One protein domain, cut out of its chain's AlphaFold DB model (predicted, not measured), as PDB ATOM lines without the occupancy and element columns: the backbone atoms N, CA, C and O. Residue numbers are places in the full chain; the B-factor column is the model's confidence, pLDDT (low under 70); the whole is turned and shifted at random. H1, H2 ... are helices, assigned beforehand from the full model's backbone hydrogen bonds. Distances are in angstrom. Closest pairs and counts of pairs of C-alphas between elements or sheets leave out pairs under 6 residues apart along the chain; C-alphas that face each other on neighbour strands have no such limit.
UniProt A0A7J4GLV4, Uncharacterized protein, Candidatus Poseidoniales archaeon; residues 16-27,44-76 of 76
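What this domain is: This is residues 16 to 27 and 44 to 76 of the 76 residues of an uncharacterized protein of Candidatus Poseidoniales archaeon (UniProt A0A7J4GLV4). A short helix, H1, stands loosely beside a longer one, H2, and a tail, residues 65 to 76, leads from the end of H2 away from H1. Along the longest axis H1 lies toward one end and the last residues of the tail toward the other, with H2 between them. The printed part has 45 residues with two named helices, H1 then H2, and no named strand; the class is all helix, with 21 of the 45 residues, under half, in named elements. It is only just compact, close to loose, with a radius of gyration of the C-alphas of 10.9 A, and its C-alphas span 33 by 22 by 15 A.

How they stand to each other: H1, residues 20 to 27, and H2, residues 52 to 64, are close but not clearly touching, with 1 pair of C-alphas within 8 A. These closest C-alphas, of Asn 22 and Leu 61, are 7.9 A apart. The two helices run the same way at a tilt of 35.5 degrees, only just steep. Their centres are 12.3 A apart. In H1 and H2 every O i to N i+4 pair is within hydrogen-bond range.

Where its parts are: The printed part begins with C-alpha 16 at (77.253, 183.174, 18.705). H1 runs from Pro 20, C-alpha at (89.189, 184.063, 18.667), to Val 27, over 10.3 A. H2 runs from Gly 52 to Glu 64, C-alpha at (74.381, 191.772, 14.905), over 18.9 A.

The domain as a whole: The two C-alphas farthest apart, of Gly 19 and Glu 76, are 33.2 A apart. Residues 28 to 43 are not printed; C-alphas 27 and 44 are 15.8 A apart across this cut, which lies in the link from H1 to H2. Residues 65 to 76 hold no named element, and Glu 76 is the chain's last residue. The mean pLDDT of the printed part is 88.9, and residues 71 to 76 are under 70.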
ATOM      1  N   LEU A  16      76.388 182.599  19.739       92.69
ATOM      2  CA  LEU A  16      77.253 183.174  18.705       92.69
ATOM      3  C   LEU A  16      78.684 182.609  18.772       92.69
ATOM      4  O   LEU A  16      79.026 181.910  19.734       92.69
ATOM      5  N   PRO A  17      79.564 182.902  17.784       90.94
ATOM      6  CA  PRO A  17      80.969 182.541  17.898       90.94
ATOM      7  C   PRO A  17      81.531 183.061  19.220       90.94
ATOM      8  O   PRO A  17      81.253 184.189  19.615       90.94
ATOM      9  N   LYS A  18      82.353 182.257  19.891       90.69
ATOM     10  CA  LYS A  18      83.103 182.671  21.082       90.69
ATOM     11  C   LYS A  18      84.603 182.694  20.790       90.69
ATOM     12  O   LYS A  18      85.080 182.114  19.807       90.69
ATOM     13  N   GLY A  19      85.344 183.375  21.660       93.06
ATOM     14  CA  GLY A  19      86.804 183.397  21.633       93.06
ATOM     15  C   GLY A  19      87.378 184.024  20.352       93.06
ATOM     16  O   GLY A  19      86.826 185.018  19.865       93.06
ATOM     17  N   PRO A  20      88.459 183.455  19.782       95.19
ATOM     18  CA  PRO A  20      89.189 184.063  18.667       95.19
ATOM     19  C   PRO A  20      88.331 184.377  17.440       95.19
ATOM     20  O   PRO A  20      88.598 185.347  16.745       95.19
ATOM     21  N   TRP A  21      87.279 183.593  17.184       94.56
ATOM     22  CA  TRP A  21      86.404 183.807  16.030       94.56
ATOM     23  C   TRP A  21      85.528 185.050  16.174       94.56
ATOM     24  O   TRP A  21      85.418 185.818  15.225       94.56
ATOM     25  N   ASN A  22      84.948 185.278  17.356       95.88
ATOM     26  CA  ASN A  22      84.190 186.503  17.625       95.88
ATOM     27  C   ASN A  22      85.087 187.731  17.513       95.88
ATOM     28  O   ASN A  22      84.735 188.710  16.865       95.88
ATOM     29  N   HIS A  23      86.261 187.648  18.139       97.44
ATOM     30  CA  HIS A  23      87.211 188.747  18.166       97.44
ATOM     31  C   HIS A  23      87.710 189.085  16.759       97.44
ATOM     32  O   HIS A  23      87.626 190.236  16.356       97.44
ATOM     33  N   ALA A  24      88.151 188.086  15.988       96.94
ATOM     34  CA  ALA A  24      88.656 188.302  14.637       96.94
ATOM     35  C   ALA A  24      87.607 188.952  13.724       96.94
ATOM     36  O   ALA A  24      87.921 189.927  13.056       96.94
ATOM     37  N   ILE A  25      86.360 188.464  13.740       96.69
ATOM     38  CA  ILE A  25      85.285 189.025  12.907       96.69
ATOM     39  C   ILE A  25      85.010 190.484  13.283       96.69
ATOM     40  O   ILE A  25      84.982 191.338  12.400       96.69
ATOM     41  N   ARG A  26      84.855 190.786  14.580       97.81
ATOM     42  CA  ARG A  26      84.598 192.158  15.051       97.81
ATOM     43  C   ARG A  26      85.738 193.099  14.692       97.81
ATOM     44  O   ARG A  26      85.496 194.124  14.071       97.81
ATOM     45  N   VAL A  27      86.976 192.699  14.979       98.19
ATOM     46  CA  VAL A  27      88.165 193.495  14.652       98.19
ATOM     47  C   VAL A  27      88.257 193.757  13.154       98.19
ATOM     48  O   VAL A  27      88.525 194.890  12.774       98.19
ATOM     49  N   HIS A  44      81.649 188.667   2.463       92.12
ATOM     50  CA  HIS A  44      81.477 187.479   1.639       92.12
ATOM     51  C   HIS A  44      81.899 186.240   2.434       92.12
ATOM     52  O   HIS A  44      83.004 186.180   2.971       92.12
ATOM     53  N   LEU A  45      81.021 185.239   2.515       90.69
ATOM     54  CA  LEU A  45      81.322 183.967   3.171       90.69
ATOM     55  C   LEU A  45      81.542 182.887   2.117       90.69
ATOM     56  O   LEU A  45      80.572 182.347   1.577       90.69
ATOM     57  N   ASP A  46      82.809 182.538   1.873       87.81
ATOM     58  CA  ASP A  46      83.150 181.468   0.939       87.81
ATOM     59  C   ASP A  46      82.452 180.152   1.327       87.81
ATOM     60  O   ASP A  46      82.455 179.695   2.479       87.81
ATOM     61  N   ARG A  47      81.830 179.514   0.333       82.94
ATOM     62  CA  ARG A  47      80.976 178.343   0.553       82.94
ATOM     63  C   ARG A  47      81.775 177.119   1.000       82.94
ATOM     64  O   ARG A  47      81.222 176.299   1.738       82.94
ATOM     65  N   LYS A  48      83.026 176.967   0.560       88.56
ATOM     66  CA  LYS A  48      83.844 175.761   0.796       88.56
ATOM     67  C   LYS A  48      84.688 175.846   2.070       88.56
ATOM     68  O   LYS A  48      85.069 174.808   2.598       88.56
ATOM     69  N   SER A  49      84.902 177.045   2.601       89.69
ATOM     70  CA  SER A  49      85.760 177.288   3.771       89.69
ATOM     71  C   SER A  49      85.113 176.951   5.122       89.69
ATOM     72  O   SER A  49      85.809 176.776   6.119       89.69
ATOM     73  N   PHE A  50      83.784 176.830   5.177       92.25
ATOM     74  CA  PHE A  50      83.043 176.684   6.435       92.25
ATOM     75  C   PHE A  50      82.093 175.485   6.432       92.25
ATOM     76  O   PHE A  50      81.474 175.151   5.421       92.25
ATOM     77  N   LYS A  51      81.879 174.875   7.603       93.06
ATOM     78  CA  LYS A  51      80.768 173.935   7.820       93.06
ATOM     79  C   LYS A  51      79.434 174.689   7.808       93.06
ATOM     80  O   LYS A  51      79.364 175.875   8.124       93.06
ATOM     81  N   GLY A  52      78.340 173.990   7.497       92.94
ATOM     82  CA  GLY A  52      77.010 174.608   7.403       92.94
ATOM     83  C   GLY A  52      76.552 175.326   8.677       92.94
ATOM     84  O   GLY A  52      75.989 176.411   8.595       92.94
ATOM     85  N   TRP A  53      76.834 174.759   9.853       94.00
ATOM     86  CA  TRP A  53      76.524 175.400  11.134       94.00
ATOM     87  C   TRP A  53      77.420 176.615  11.409       94.00
ATOM     88  O   TRP A  53      76.928 177.621  11.898       94.00
ATOM     89  N   GLN A  54      78.705 176.565  11.031       94.88
ATOM     90  CA  GLN A  54      79.628 177.692  11.209       94.88
ATOM     91  C   GLN A  54      79.161 178.893  10.397       94.88
ATOM     92  O   GLN A  54      79.111 179.996  10.923       94.88
ATOM     93  N   ARG A  55      78.743 178.672   9.140       94.44
ATOM     94  CA  ARG A  55      78.173 179.744   8.315       94.44
ATOM     95  C   ARG A  55      76.974 180.385   8.995       94.44
ATOM     96  O   ARG A  55      76.946 181.597   9.089       94.44
ATOM     97  N   ARG A  56      76.013 179.598   9.483       94.81
ATOM     98  CA  ARG A  56      74.807 180.126  10.142       94.81
ATOM     99  C   ARG A  56      75.130 181.000  11.353       94.81
ATOM    100  O   ARG A  56      74.662 182.126  11.437       94.81
ATOM    101  N   VAL A  57      76.028 180.530  12.211       96.19
ATOM    102  CA  VAL A  57      76.446 181.269  13.407       96.19
ATOM    103  C   VAL A  57      77.242 182.536  13.050       96.19
ATOM    104  O   VAL A  57      77.037 183.583  13.656       96.19
ATOM    105  N   ILE A  58      78.111 182.483  12.030       95.88
ATOM    106  CA  ILE A  58      78.836 183.665  11.528       95.88
ATOM    107  C   ILE A  58      77.870 184.674  10.898       95.88
ATOM    108  O   ILE A  58      78.019 185.868  11.131       95.88
ATOM    109  N   LYS A  59      76.867 184.217  10.137       95.31
ATOM    110  CA  LYS A  59      75.853 185.098   9.542       95.31
ATOM    111  C   LYS A  59      75.109 185.898  10.605       95.31
ATOM    112  O   LYS A  59      74.958 187.097  10.436       95.31
ATOM    113  N   ARG A  60      74.725 185.254  11.708       96.38
ATOM    114  CA  ARG A  60      74.072 185.925  12.840       96.38
ATOM    115  C   ARG A  60      74.973 186.958  13.513       96.38
ATOM    116  O   ARG A  60      74.504 188.028  13.866       96.38
ATOM    117  N   LEU A  61      76.271 186.670  13.657       97.25
ATOM    118  CA  LEU A  61      77.217 187.665  14.173       97.25
ATOM    119  C   LEU A  61      77.366 188.856  13.213       97.25
ATOM    120  O   LEU A  61      77.442 189.989  13.665       97.25
ATOM    121  N   LEU A  62      77.404 188.621  11.901       96.56
ATOM    122  CA  LEU A  62      77.458 189.701  10.909       96.56
ATOM    123  C   LEU A  62      76.174 190.541  10.906       96.56
ATOM    124  O   LEU A  62      76.257 191.756  10.788       96.56
ATOM    125  N   GLU A  63      75.015 189.912  11.099       95.56
ATOM    126  CA  GLU A  63      73.731 190.596  11.273       95.56
ATOM    127  C   GLU A  63      73.710 191.463  12.542       95.56
ATOM    128  O   GLU A  63      73.328 192.625  12.465       95.56
ATOM    129  N   GLU A  64      74.213 190.963  13.681       96.19
ATOM    130  CA  GLU A  64      74.381 191.772  14.905       96.19
ATOM    131  C   GLU A  64      75.278 192.996  14.665       96.19
ATOM    132  O   GLU A  64      75.060 194.066  15.229       96.19
ATOM    133  N   LEU A  65      76.297 192.840  13.819       96.25
ATOM    134  CA  LEU A  65      77.228 193.907  13.476       96.25
ATOM    135  C   LEU A  65      76.705 194.845  12.384       96.25
ATOM    136  O   LEU A  65      77.443 195.764  12.026       96.25
ATOM    137  N   ASP A  66      75.493 194.639  11.863       95.44
ATOM    138  CA  ASP A  66      74.923 195.358  10.716       95.44
ATOM    139  C   ASP A  66      75.840 195.301   9.480       95.44
ATOM    140  O   ASP A  66      76.211 196.308   8.872       95.44
ATOM    141  N   VAL A  67      76.313 194.093   9.163       96.12
ATOM    142  CA  VAL A  67      77.163 193.812   8.001       96.12
ATOM    143  C   VAL A  67      76.400 192.910   7.029       96.12
ATOM    144  O   VAL A  67      76.273 191.705   7.278       96.12
ATOM    145  N   PRO A  68      75.905 193.446   5.896       93.56
ATOM    146  CA  PRO A  68      75.226 192.646   4.889       93.56
ATOM    147  C   PRO A  68      76.156 191.583   4.301       93.56
ATOM    148  O   PRO A  68      77.349 191.804   4.090       93.56
ATOM    149  N   ILE A  69      75.587 190.416   3.998       92.00
ATOM    150  CA  ILE A  69      76.317 189.321   3.358       92.00
ATOM    151  C   ILE A  69      76.062 189.383   1.859       92.00
ATOM    152  O   ILE A  69      74.963 189.049   1.409       92.00
ATOM    153  N   GLY A  70      77.080 189.771   1.098       83.31
ATOM    154  CA  GLY A  70      76.979 189.855  -0.351       83.31
ATOM    155  C   GLY A  70      76.928 188.472  -0.999       83.31
ATOM    156  O   GLY A  70      77.604 187.520  -0.569       83.31
ATOM    157  N   ARG A  71      76.123 188.342  -2.053       69.12
ATOM    158  CA  ARG A  71      76.126 187.141  -2.905       69.12
ATOM    159  C   ARG A  71      77.244 187.263  -3.937       69.12
ATOM    160  O   ARG A  71      77.552 188.357  -4.373       69.12
ATOM    161  N   THR A  72      77.840 186.145  -4.359       59.41
ATOM    162  CA  THR A  72      78.938 186.151  -5.354       59.41
ATOM    163  C   THR A  72      78.588 186.941  -6.621       59.41
ATOM    164  O   THR A  72      79.436 187.651  -7.133       59.41
ATOM    165  N   VAL A  73      77.319 186.902  -7.047       58.28
ATOM    166  CA  VAL A  73      76.802 187.643  -8.213       58.28
ATOM    167  C   VAL A  73      76.810 189.170  -8.064       58.28
ATOM    168  O   VAL A  73      76.541 189.866  -9.030       58.28
ATOM    169  N   GLU A  74      77.047 189.699  -6.864       57.66
ATOM    170  CA  GLU A  74      77.122 191.142  -6.595       57.66
ATOM    171  C   GLU A  74      78.569 191.668  -6.663       57.66
ATOM    172  O   GLU A  74      78.783 192.872  -6.553       57.66
ATOM    173  N   PHE A  75      79.556 190.776  -6.829       57.25
ATOM    174  CA  PHE A  75      80.987 191.102  -6.877       57.25
ATOM    175  C   PHE A  75      81.673 190.711  -8.204       57.25
ATOM    176  O   PHE A  75      82.863 190.985  -8.354       57.25
ATOM    177  N   GLU A  76      80.948 190.062  -9.125       44.81
ATOM    178  CA  GLU A  76      81.355 189.746 -10.513       44.81
ATOM    179  C   GLU A  76      80.699 190.720 -11.498       44.81
ATOM    180  O   GLU A  76      81.398 191.144 -12.447       44.81
TER     181      GLU A  76